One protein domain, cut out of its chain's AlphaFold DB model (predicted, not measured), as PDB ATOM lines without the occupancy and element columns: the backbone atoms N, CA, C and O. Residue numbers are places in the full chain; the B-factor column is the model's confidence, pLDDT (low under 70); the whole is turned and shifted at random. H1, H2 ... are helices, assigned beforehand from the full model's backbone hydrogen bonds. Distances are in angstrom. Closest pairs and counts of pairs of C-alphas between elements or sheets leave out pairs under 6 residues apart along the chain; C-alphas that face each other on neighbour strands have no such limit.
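Overview. This is residues 63 to 151 of the 154 residues of an uncharacterized protein of Hypsibius dujardini (UniProt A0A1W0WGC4). Three long helices run side by side in alternating directions, seen end-on as the corners of an open triangle, with H2 at the corner that touches both H1 and H3, while H1 and H3 are near each other without touching. H2 and H3 form a close pair, while H1 is shifted lengthwise so that its first residues reach beyond the other two; a long loop, residues 114 to 128, joins H2 to H3. The printed part has 89 residues with three named helices, in the order H1, H2, H3, and no named strand; the class is all helix. It is only just compact, close to loose, with a radius of gyration of the C-alphas of 14.3 A, and its outline is flat, spanning 42 by 29 by 15 A.

Along the chain. H1 covers residues 63 to 83, 29.9 A from first to last C-alpha, and begins with C-alpha 63 at (141.215, 135.032, 142.170). H2 covers residues 92 to 113, 31.2 A long, with C-alpha 92 at (138.673, 99.416, 119.067). H3 covers residues 129 to 150, 32.7 A long, and ends with C-alpha 150 at (143.703, 94.989, 122.393).

Arrangement. H1 and H2 form a helical hairpin and touch, the closest C-alphas being those of Ala 82 and Gly 102, 6.5 A apart. They run opposite ways at a shallow tilt of 10 degrees. H2 and H3 form a second helical hairpin and touch, with the C-alphas of Gly 92 and Ala 149 closest at 5.2 A. They run opposite ways at a shallow tilt of 7 degrees. H1 and H3 are near each other, with 6 pairs of C-alphas within 10 A. In H1 and H2 every O i to N i+4 pair is within hydrogen-bond range; in H3, 15 of 18 are.

Size, cuts and confidence. The C-alphas farthest apart, those of Tyr 63 and Leu 150, are 44.7 A apart. The printed part has no cut. The link from H1 to H2 is short, and that from H2 to H3, 15 residues, is long. The mean pLDDT of the printed part is 71.4, and residues 63 to 93, 122 to 126 and 148 to 151 are under 70.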
ATOM      1  N   TYR A  63     141.696 135.287 143.529       51.53
ATOM      2  CA  TYR A  63     141.215 135.032 142.170       51.53
ATOM      3  C   TYR A  63     142.020 133.923 141.475       51.53
ATOM      4  O   TYR A  63     141.440 133.060 140.825       51.53
ATOM      5  N   TYR A  64     143.344 133.881 141.676       45.84
ATOM      6  CA  TYR A  64     144.190 132.772 141.213       45.84
ATOM      7  C   TYR A  64     143.842 131.455 141.912       45.84
ATOM      8  O   TYR A  64     143.814 130.410 141.268       45.84
ATOM      9  N   HIS A  65     143.555 131.497 143.215       49.03
ATOM     10  CA  HIS A  65     143.189 130.306 143.971       49.03
ATOM     11  C   HIS A  65     141.807 129.792 143.554       49.03
ATOM     12  O   HIS A  65     141.692 128.614 143.258       49.03
ATOM     13  N   GLU A  66     140.785 130.650 143.430       54.72
ATOM     14  CA  GLU A  66     139.455 130.240 142.946       54.72
ATOM     15  C   GLU A  66     139.481 129.719 141.503       54.72
ATOM     16  O   GLU A  66     138.822 128.720 141.208       54.72
ATOM     17  N   MET A  67     140.247 130.349 140.606       55.91
ATOM     18  CA  MET A  67     140.395 129.858 139.234       55.91
ATOM     19  C   MET A  67     141.101 128.508 139.191       55.91
ATOM     20  O   MET A  67     140.643 127.631 138.461       55.91
ATOM     21  N   ASN A  68     142.148 128.308 139.996       59.34
ATOM     22  CA  ASN A  68     142.856 127.034 140.110       59.34
ATOM     23  C   ASN A  68     141.972 125.938 140.722       59.34
ATOM     24  O   ASN A  68     141.972 124.819 140.228       59.34
ATOM     25  N   THR A  69     141.148 126.240 141.733       57.78
ATOM     26  CA  THR A  69     140.221 125.247 142.300       57.78
ATOM     27  C   THR A  69     139.153 124.847 141.283       57.78
ATOM     28  O   THR A  69     138.894 123.660 141.117       57.78
ATOM     29  N   ARG A  70     138.573 125.807 140.546       59.53
ATOM     30  CA  ARG A  70     137.541 125.534 139.525       59.53
ATOM     31  C   ARG A  70     138.094 124.793 138.306       59.53
ATOM     32  O   ARG A  70     137.445 123.884 137.789       59.53
ATOM     33  N   THR A  71     139.297 125.143 137.855       56.62
ATOM     34  CA  THR A  71     139.971 124.433 136.755       56.62
ATOM     35  C   THR A  71     140.491 123.067 137.191       56.62
ATOM     36  O   THR A  71     140.332 122.113 136.440       56.62
ATOM     37  N   SER A  72     140.995 122.916 138.418       61.28
ATOM     38  CA  SER A  72     141.370 121.618 138.998       61.28
ATOM     39  C   SER A  72     140.165 120.682 139.122       61.28
ATOM     40  O   SER A  72     140.251 119.530 138.702       61.28
ATOM     41  N   THR A  73     139.007 121.177 139.579       62.47
ATOM     42  CA  THR A  73     137.769 120.383 139.573       62.47
ATOM     43  C   THR A  73     137.328 120.022 138.158       62.47
ATOM     44  O   THR A  73     136.921 118.890 137.927       62.47
ATOM     45  N   ALA A  74     137.462 120.934 137.190       62.84
ATOM     46  CA  ALA A  74     137.141 120.643 135.795       62.84
ATOM     47  C   ALA A  74     138.083 119.582 135.194       62.84
ATOM     48  O   ALA A  74     137.619 118.711 134.470       62.84
ATOM     49  N   ILE A  75     139.375 119.595 135.538       66.06
ATOM     50  CA  ILE A  75     140.354 118.580 135.117       66.06
ATOM     51  C   ILE A  75     140.011 117.213 135.717       66.06
ATOM     52  O   ILE A  75     139.985 116.227 134.985       66.06
ATOM     53  N   CYS A  76     139.688 117.148 137.013       64.31
ATOM     54  CA  CYS A  76     139.242 115.905 137.649       64.31
ATOM     55  C   CYS A  76     137.961 115.364 137.002       64.31
ATOM     56  O   CYS A  76     137.856 114.165 136.769       64.31
ATOM     57  N   LEU A  77     137.008 116.238 136.665       63.81
ATOM     58  CA  LEU A  77     135.770 115.847 135.992       63.81
ATOM     59  C   LEU A  77     136.020 115.376 134.555       63.81
ATOM     60  O   LEU A  77     135.484 114.350 134.163       63.81
ATOM     61  N   VAL A  78     136.867 116.057 133.781       67.69
ATOM     62  CA  VAL A  78     137.235 115.625 132.421       67.69
ATOM     63  C   VAL A  78     137.987 114.294 132.453       67.69
ATOM     64  O   VAL A  78     137.720 113.430 131.622       67.69
ATOM     65  N   PHE A  79     138.867 114.084 133.436       66.44
ATOM     66  CA  PHE A  79     139.543 112.804 133.645       66.44
ATOM     67  C   PHE A  79     138.545 111.693 133.995       66.44
ATOM     68  O   PHE A  79     138.552 110.646 133.360       66.44
ATOM     69  N   LEU A  80     137.620 111.935 134.930       62.56
ATOM     70  CA  LEU A  80     136.561 110.981 135.281       62.56
ATOM     71  C   LEU A  80     135.654 110.647 134.087       62.56
ATOM     72  O   LEU A  80     135.291 109.491 133.901       62.56
ATOM     73  N   MET A  81     135.332 111.634 133.249       60.25
ATOM     74  CA  MET A  81     134.523 111.431 132.044       60.25
ATOM     75  C   MET A  81     135.289 110.675 130.951       60.25
ATOM     76  O   MET A  81     134.693 109.843 130.275       60.25
ATOM     77  N   ALA A  82     136.600 110.900 130.806       59.56
ATOM     78  CA  ALA A  82     137.451 110.133 129.895       59.56
ATOM     79  C   ALA A  82     137.544 108.656 130.317       59.56
ATOM     80  O   ALA A  82     137.439 107.764 129.477       59.56
ATOM     81  N   VAL A  83     137.657 108.391 131.622       58.44
ATOM     82  CA  VAL A  83     137.652 107.026 132.176       58.44
ATOM     83  C   VAL A  83     136.263 106.384 132.079       58.44
ATOM     84  O   VAL A  83     136.163 105.169 131.979       58.44
ATOM     85  N   ALA A  84     135.177 107.161 132.039       59.06
ATOM     86  CA  ALA A  84     133.824 106.628 131.865       59.06
ATOM     87  C   ALA A  84     133.507 106.171 130.423       59.06
ATOM     88  O   ALA A  84     132.501 105.495 130.211       59.06
ATOM     89  N   GLN A  85     134.344 106.491 129.424       55.72
ATOM     90  CA  GLN A  85     134.067 106.191 128.006       55.72
ATOM     91  C   GLN A  85     134.353 104.738 127.581       55.72
ATOM     92  O   GLN A  85     134.250 104.413 126.402       55.72
ATOM     93  N   VAL A  86     134.671 103.831 128.510       54.62
ATOM     94  CA  VAL A  86     135.040 102.435 128.190       54.62
ATOM     95  C   VAL A  86     133.868 101.541 127.744       54.62
ATOM     96  O   VAL A  86     134.052 100.336 127.608       54.62
ATOM     97  N   HIS A  87     132.664 102.079 127.519       53.62
ATOM     98  CA  HIS A  87     131.437 101.273 127.408       53.62
ATOM     99  C   HIS A  87     130.777 101.160 126.026       53.62
ATOM    100  O   HIS A  87     129.643 100.695 125.939       53.62
ATOM    101  N   SER A  88     131.441 101.519 124.929       49.91
ATOM    102  CA  SER A  88     130.839 101.378 123.594       49.91
ATOM    103  C   SER A  88     131.680 100.491 122.683       49.91
ATOM    104  O   SER A  88     132.704 100.919 122.157       49.91
ATOM    105  N   GLY A  89     131.211  99.255 122.492       53.19
ATOM    106  CA  GLY A  89     131.744  98.246 121.573       53.19
ATOM    107  C   GLY A  89     131.580  98.598 120.092       53.19
ATOM    108  O   GLY A  89     130.999  97.827 119.339       53.19
ATOM    109  N   LEU A  90     132.106  99.743 119.658       51.75
ATOM    110  CA  LEU A  90     132.247 100.087 118.246       51.75
ATOM    111  C   LEU A  90     133.720 100.405 117.948       51.75
ATOM    112  O   LEU A  90     134.200 101.503 118.212       51.75
ATOM    113  N   ILE A  91     134.404  99.423 117.351       57.06
ATOM    114  CA  ILE A  91     135.675  99.552 116.617       57.06
ATOM    115  C   ILE A  91     136.840 100.056 117.492       57.06
ATOM    116  O   ILE A  91     137.108 101.253 117.578       57.06
ATOM    117  N   GLY A  92     137.591  99.129 118.104       66.12
ATOM    118  CA  GLY A  92     138.673  99.416 119.067       66.12
ATOM    119  C   GLY A  92     139.708 100.467 118.626       66.12
ATOM    120  O   GLY A  92     140.214 101.212 119.459       66.12
ATOM    121  N   ILE A  93     139.958 100.625 117.320       69.62
ATOM    122  CA  ILE A  93     140.824 101.690 116.773       69.62
ATOM    123  C   ILE A  93     140.206 103.088 116.906       69.62
ATOM    124  O   ILE A  93     140.914 104.036 117.248       69.62
ATOM    125  N   LEU A  94     138.904 103.239 116.654       71.88
ATOM    126  CA  LEU A  94     138.217 104.520 116.829       71.88
ATOM    127  C   LEU A  94     138.166 104.890 118.313       71.88
ATOM    128  O   LEU A  94     138.434 106.037 118.671       71.88
ATOM    129  N   ALA A  95     137.918 103.904 119.176       72.62
ATOM    130  CA  ALA A  95     137.938 104.087 120.622       72.62
ATOM    131  C   ALA A  95     139.346 104.448 121.140       72.62
ATOM    132  O   ALA A  95     139.491 105.370 121.941       72.62
ATOM    133  N   TYR A  96     140.398 103.809 120.617       76.38
ATOM    134  CA  TYR A  96     141.791 104.159 120.908       76.38
ATOM    135  C   TYR A  96     142.135 105.589 120.463       76.38
ATOM    136  O   TYR A  96     142.710 106.359 121.233       76.38
ATOM    137  N   GLY A  97     141.745 105.975 119.243       79.88
ATOM    138  CA  GLY A  97     141.966 107.322 118.713       79.88
ATOM    139  C   GLY A  97     141.239 108.410 119.513       79.88
ATOM    140  O   GLY A  97     141.824 109.455 119.818       79.88
ATOM    141  N   ALA A  98     139.995 108.149 119.920       80.00
ATOM    142  CA  ALA A  98     139.233 109.044 120.788       80.00
ATOM    143  C   ALA A  98     139.870 109.157 122.184       80.00
ATOM    144  O   ALA A  98     140.052 110.265 122.688       80.00
ATOM    145  N   CYS A  99     140.301 108.032 122.764       81.75
ATOM    146  CA  CYS A  99     140.982 107.988 124.057       81.75
ATOM    147  C   CYS A  99     142.287 108.799 124.040       81.75
ATOM    148  O   CYS A  99     142.492 109.664 124.893       81.75
ATOM    149  N   GLN A 100     143.125 108.624 123.011       86.31
ATOM    150  CA  GLN A 100     144.351 109.411 122.860       86.31
ATOM    151  C   GLN A 100     144.071 110.908 122.708       86.31
ATOM    152  O   GLN A 100     144.746 111.740 123.320       86.31
ATOM    153  N   THR A 101     143.060 111.271 121.918       84.88
ATOM    154  CA  THR A 101     142.637 112.670 121.770       84.88
ATOM    155  C   THR A 101     142.224 113.263 123.119       84.88
ATOM    156  O   THR A 101     142.669 114.356 123.471       84.88
ATOM    157  N   GLY A 102     141.452 112.515 123.912       80.69
ATOM    158  CA  GLY A 102     141.041 112.900 125.261       80.69
ATOM    159  C   GLY A 102     142.220 113.085 126.220       80.69
ATOM    160  O   GLY A 102     142.327 114.128 126.865       80.69
ATOM    161  N   CYS A 103     143.153 112.130 126.268       85.88
ATOM    162  CA  CYS A 103     144.345 112.220 127.116       85.88
ATOM    163  C   CYS A 103     145.234 113.422 126.744       85.88
ATOM    164  O   CYS A 103     145.756 114.109 127.626       85.88
ATOM    165  N   ASN A 104     145.381 113.722 125.448       88.12
ATOM    166  CA  ASN A 104     146.137 114.885 124.977       88.12
ATOM    167  C   ASN A 104     145.444 116.211 125.317       88.12
ATOM    168  O   ASN A 104     146.101 117.145 125.777       88.12
ATOM    169  N   ALA A 105     144.121 116.293 125.156       84.38
ATOM    170  CA  ALA A 105     143.352 117.463 125.572       84.38
ATOM    171  C   ALA A 105     143.452 117.690 127.093       84.38
ATOM    172  O   ALA A 105     143.674 118.818 127.541       84.38
ATOM    173  N   GLY A 106     143.376 116.614 127.885       82.81
ATOM    174  CA  GLY A 106     143.559 116.648 129.337       82.81
ATOM    175  C   GLY A 106     144.947 117.144 129.753       82.81
ATOM    176  O   GLY A 106     145.061 117.993 130.637       82.81
ATOM    177  N   TRP A 107     146.002 116.695 129.071       86.44
ATOM    178  CA  TRP A 107     147.367 117.189 129.273       86.44
ATOM    179  C   TRP A 107     147.491 118.697 129.009       86.44
ATOM    180  O   TRP A 107     148.053 119.422 129.835       86.44
ATOM    181  N   VAL A 108     146.924 119.196 127.903       83.50
ATOM    182  CA  VAL A 108     146.942 120.631 127.564       83.50
ATOM    183  C   VAL A 108     146.189 121.460 128.606       83.50
ATOM    184  O   VAL A 108     146.676 122.518 129.018       83.50
ATOM    185  N   ALA A 109     145.039 120.974 129.079       80.81
ATOM    186  CA  ALA A 109     144.276 121.622 130.143       80.81
ATOM    187  C   ALA A 109     145.062 121.662 131.465       80.81
ATOM    188  O   ALA A 109     145.138 122.709 132.107       80.81
ATOM    189  N   CYS A 110     145.713 120.555 131.831       83.25
ATOM    190  CA  CYS A 110     146.548 120.449 133.026       83.25
ATOM    191  C   CYS A 110     147.753 121.404 132.976       83.25
ATOM    192  O   CYS A 110     148.014 122.134 133.933       83.25
ATOM    193  N   CYS A 111     148.434 121.485 131.829       82.19
ATOM    194  CA  CYS A 111     149.522 122.439 131.604       82.19
ATOM    195  C   CYS A 111     149.039 123.891 131.720       82.19
ATOM    196  O   CYS A 111     149.661 124.702 132.405       82.19
ATOM    197  N   SER A 112     147.890 124.197 131.111       80.50
ATOM    198  CA  SER A 112     147.291 125.534 131.158       80.50
ATOM    199  C   SER A 112     146.923 125.941 132.589       80.50
ATOM    200  O   SER A 112     147.167 127.081 132.979       80.50
ATOM    201  N   ALA A 113     146.416 125.006 133.402       72.19
ATOM    202  CA  ALA A 113     146.154 125.227 134.826       72.19
ATOM    203  C   ALA A 113     147.445 125.418 135.640       72.19
ATOM    204  O   ALA A 113     147.496 126.258 136.536       72.19
ATOM    205  N   ALA A 114     148.522 124.717 135.276       76.25
ATOM    206  CA  ALA A 114     149.857 124.940 135.831       76.25
ATOM    207  C   ALA A 114     150.510 126.259 135.354       76.25
ATOM    208  O   ALA A 114     151.614 126.593 135.790       76.25
ATOM    209  N   GLY A 115     149.847 127.022 134.477       75.69
ATOM    210  CA  GLY A 115     150.334 128.302 133.961       75.69
ATOM    211  C   GLY A 115     151.443 128.166 132.917       75.69
ATOM    212  O   GLY A 115     152.199 129.117 132.704       75.69
ATOM    213  N   VAL A 116     151.556 126.997 132.281       78.19
ATOM    214  CA  VAL A 116     152.527 126.726 131.220       78.19
ATOM    215  C   VAL A 116     151.822 126.322 129.931       78.19
ATOM    216  O   VAL A 116     150.765 125.695 129.932       78.19
ATOM    217  N   THR A 117     152.416 126.655 128.795       82.69
ATOM    218  CA  THR A 117     151.957 126.163 127.497       82.69
ATOM    219  C   THR A 117     152.470 124.743 127.278       82.69
ATOM    220  O   THR A 117     153.660 124.464 127.458       82.69
ATOM    221  N   ALA A 118     151.580 123.828 126.890       79.81
ATOM    222  CA  ALA A 118     151.955 122.448 126.595       79.81
ATOM    223  C   ALA A 118     153.096 122.397 125.560       79.81
ATOM    224  O   ALA A 118     153.091 123.147 124.585       79.81
ATOM    225  N   GLY A 119     154.096 121.543 125.798       74.44
ATOM    226  CA  GLY A 119     155.257 121.384 124.911       74.44
ATOM    227  C   GLY A 119     156.349 122.453 125.042       74.44
ATOM    228  O   GLY A 119     157.399 122.312 124.429       74.44
ATOM    229  N   THR A 120     156.156 123.494 125.862       75.94
ATOM    230  CA  THR A 120     157.193 124.525 126.094       75.94
ATOM    231  C   THR A 120     158.143 124.197 127.241       75.94
ATOM    232  O   THR A 120     159.169 124.855 127.409       75.94
ATOM    233  N   VAL A 121     157.809 123.179 128.031       71.06
ATOM    234  CA  VAL A 121     158.565 122.782 129.215       71.06
ATOM    235  C   VAL A 121     159.307 121.485 128.910       71.06
ATOM    236  O   VAL A 121     158.691 120.440 128.715       71.06
ATOM    237  N   THR A 122     160.633 121.550 128.850       67.06
ATOM    238  CA  THR A 122     161.511 120.377 128.747       67.06
ATOM    239  C   THR A 122     161.718 119.791 130.138       67.06
ATOM    240  O   THR A 122     162.036 120.546 131.051       67.06
ATOM    241  N   ALA A 123     161.546 118.472 130.300       63.38
ATOM    242  CA  ALA A 123     161.608 117.695 131.555       63.38
ATOM    243  C   ALA A 123     162.985 117.687 132.275       63.38
ATOM    244  O   ALA A 123     163.449 116.650 132.743       63.38
ATOM    245  N   GLY A 124     163.675 118.826 132.344       68.31
ATOM    246  CA  GLY A 124     164.926 119.022 133.071       68.31
ATOM    247  C   GLY A 124     164.732 119.395 134.548       68.31
ATOM    248  O   GLY A 124     163.617 119.548 135.042       68.31
ATOM    249  N   LEU A 125     165.848 119.616 135.251       58.88
ATOM    250  CA  LEU A 125     165.937 119.834 136.709       58.88
ATOM    251  C   LEU A 125     165.239 121.106 137.257       58.88
ATOM    252  O   LEU A 125     165.392 121.434 138.429       58.88
ATOM    253  N   GLY A 126     164.470 121.823 136.435       65.50
ATOM    254  CA  GLY A 126     163.712 123.021 136.816       65.50
ATOM    255  C   GLY A 126     162.225 122.961 136.460       65.50
ATOM    256  O   GLY A 126     161.549 123.987 136.527       65.50
ATOM    257  N   VAL A 127     161.709 121.798 136.044       75.94
ATOM    258  CA  VAL A 127     160.294 121.672 135.679       75.94
ATOM    259  C   VAL A 127     159.394 121.836 136.902       75.94
ATOM    260  O   VAL A 127     159.633 121.200 137.931       75.94
ATOM    261  N   PRO A 128     158.322 122.648 136.807       76.81
ATOM    262  CA  PRO A 128     157.338 122.743 137.873       76.81
ATOM    263  C   PRO A 128     156.748 121.364 138.181       76.81
ATOM    264  O   PRO A 128     156.285 120.673 137.275       76.81
ATOM    265  N   ALA A 129     156.695 120.986 139.460       79.44
ATOM    266  CA  ALA A 129     156.174 119.683 139.889       79.44
ATOM    267  C   ALA A 129     154.768 119.379 139.330       79.44
ATOM    268  O   ALA A 129     154.464 118.236 138.998       79.44
ATOM    269  N   ALA A 130     153.938 120.413 139.148       78.81
ATOM    270  CA  ALA A 130     152.626 120.294 138.518       78.81
ATOM    271  C   ALA A 130     152.701 119.769 137.071       78.81
ATOM    272  O   ALA A 130     151.909 118.917 136.692       78.81
ATOM    273  N   VAL A 131     153.681 120.211 136.280       82.69
ATOM    274  CA  VAL A 131     153.862 119.775 134.885       82.69
ATOM    275  C   VAL A 131     154.352 118.330 134.829       82.69
ATOM    276  O   VAL A 131     153.846 117.552 134.029       82.69
ATOM    277  N   MET A 132     155.256 117.939 135.735       83.75
ATOM    278  CA  MET A 132     155.668 116.535 135.883       83.75
ATOM    279  C   MET A 132     154.474 115.630 136.217       83.75
ATOM    280  O   MET A 132     154.318 114.562 135.624       83.75
ATOM    281  N   ALA A 133     153.603 116.072 137.129       83.31
ATOM    282  CA  ALA A 133     152.392 115.341 137.492       83.31
ATOM    283  C   ALA A 133     151.421 115.223 136.307       83.31
ATOM    284  O   ALA A 133     150.914 114.135 136.041       83.31
ATOM    285  N   CYS A 134     151.223 116.304 135.545       84.69
ATOM    286  CA  CYS A 134     150.443 116.264 134.313       84.69
ATOM    287  C   CYS A 134     150.994 115.194 133.336       84.69
ATOM    288  O   CYS A 134     150.208 114.508 132.686       84.69
ATOM    289  N   SER A 135     152.325 115.009 133.246       88.06
ATOM    290  CA  SER A 135     152.951 114.127 132.242       88.06
ATOM    291  C   SER A 135     152.791 112.679 132.650       88.06
ATOM    292  O   SER A 135     152.486 111.824 131.823       88.06
ATOM    293  N   ALA A 136     152.959 112.415 133.946       85.44
ATOM    294  CA  ALA A 136     152.695 111.110 134.523       85.44
ATOM    295  C   ALA A 136     151.230 110.706 134.297       85.44
ATOM    296  O   ALA A 136     150.967 109.605 133.817       85.44
ATOM    297  N   LEU A 137     150.283 111.618 134.546       82.56
ATOM    298  CA  LEU A 137     148.858 111.380 134.300       82.56
ATOM    299  C   LEU A 137     148.574 111.100 132.819       82.56
ATOM    300  O   LEU A 137     147.887 110.128 132.511       82.56
ATOM    301  N   GLN A 138     149.151 111.881 131.901       88.00
ATOM    302  CA  GLN A 138     149.045 111.624 130.464       88.00
ATOM    303  C   GLN A 138     149.558 110.223 130.112       88.00
ATOM    304  O   GLN A 138     148.856 109.480 129.434       88.00
ATOM    305  N   GLY A 139     150.732 109.830 130.613       85.25
ATOM    306  CA  GLY A 139     151.300 108.499 130.385       85.25
ATOM    307  C   GLY A 139     150.393 107.373 130.888       85.25
ATOM    308  O   GLY A 139     150.140 106.418 130.158       85.25
ATOM    309  N   THR A 140     149.833 107.509 132.094       82.69
ATOM    310  CA  THR A 140     148.884 106.520 132.641       82.69
ATOM    311  C   THR A 140     147.579 106.453 131.845       82.69
ATOM    312  O   THR A 140     147.068 105.362 131.603       82.69
ATOM    313  N   CYS A 141     147.079 107.597 131.373       84.25
ATOM    314  CA  CYS A 141     145.893 107.690 130.525       84.25
ATOM    315  C   CYS A 141     146.127 106.972 129.188       84.25
ATOM    316  O   CYS A 141     145.334 106.125 128.789       84.25
ATOM    317  N   MET A 142     147.273 107.221 128.545       87.62
ATOM    318  CA  MET A 142     147.651 106.561 127.291       87.62
ATOM    319  C   MET A 142     147.869 105.052 127.461       87.62
ATOM    320  O   MET A 142     147.465 104.272 126.600       87.62
ATOM    321  N   ALA A 143     148.459 104.622 128.580       84.69
ATOM    322  CA  ALA A 143     148.609 103.202 128.895       84.69
ATOM    323  C   ALA A 143     147.246 102.511 129.065       84.69
ATOM    324  O   ALA A 143     147.056 101.401 128.572       84.69
ATOM    325  N   ALA A 144     146.274 103.183 129.689       79.44
ATOM    326  CA  ALA A 144     144.903 102.687 129.772       79.44
ATOM    327  C   ALA A 144     144.231 102.628 128.388       79.44
ATOM    328  O   ALA A 144     143.544 101.651 128.089       79.44
ATOM    329  N   CYS A 145     144.488 103.606 127.507       80.75
ATOM    330  CA  CYS A 145     143.998 103.571 126.126       80.75
ATOM    331  C   CYS A 145     144.475 102.325 125.367       80.75
ATOM    332  O   CYS A 145     143.719 101.784 124.564       80.75
ATOM    333  N   ALA A 146     145.692 101.833 125.621       78.62
ATOM    334  CA  ALA A 146     146.216 100.644 124.947       78.62
ATOM    335  C   ALA A 146     145.345  99.394 125.179       78.62
ATOM    336  O   ALA A 146     145.212  98.569 124.278       78.62
ATOM    337  N   ALA A 147     144.672  99.283 126.330       70.12
ATOM    338  CA  ALA A 147     143.745  98.182 126.590       70.12
ATOM    339  C   ALA A 147     142.533  98.189 125.638       70.12
ATOM    340  O   ALA A 147     142.025  97.125 125.295       70.12
ATOM    341  N   LEU A 148     142.106  99.364 125.152       66.69
ATOM    342  CA  LEU A 148     141.023  99.484 124.167       66.69
ATOM    343  C   LEU A 148     141.465  99.042 122.766       66.69
ATOM    344  O   LEU A 148     140.630  98.612 121.975       66.69
ATOM    345  N   ALA A 149     142.763  99.122 122.458       64.50
ATOM    346  CA  ALA A 149     143.310  98.646 121.187       64.50
ATOM    347  C   ALA A 149     143.435  97.112 121.134       64.50
ATOM    348  O   ALA A 149     143.338  96.538 120.052       64.50
ATOM    349  N   LEU A 150     143.640  96.454 122.283       64.50
ATOM    350  CA  LEU A 150     143.703  94.989 122.393       64.50
ATOM    351  C   LEU A 150     142.353  94.338 122.738       64.50
ATOM    352  O   LEU A 150     142.266  93.110 122.782       64.50
ATOM    353  N   ALA A 151     141.309  95.131 122.998       59.66
ATOM    354  CA  ALA A 151     139.989  94.595 123.291       59.66
ATOM    355  C   ALA A 151     139.428  93.869 122.051       59.66
ATOM    356  O   ALA A 151     139.405  94.459 120.966       59.66
TER     357      ALA A 151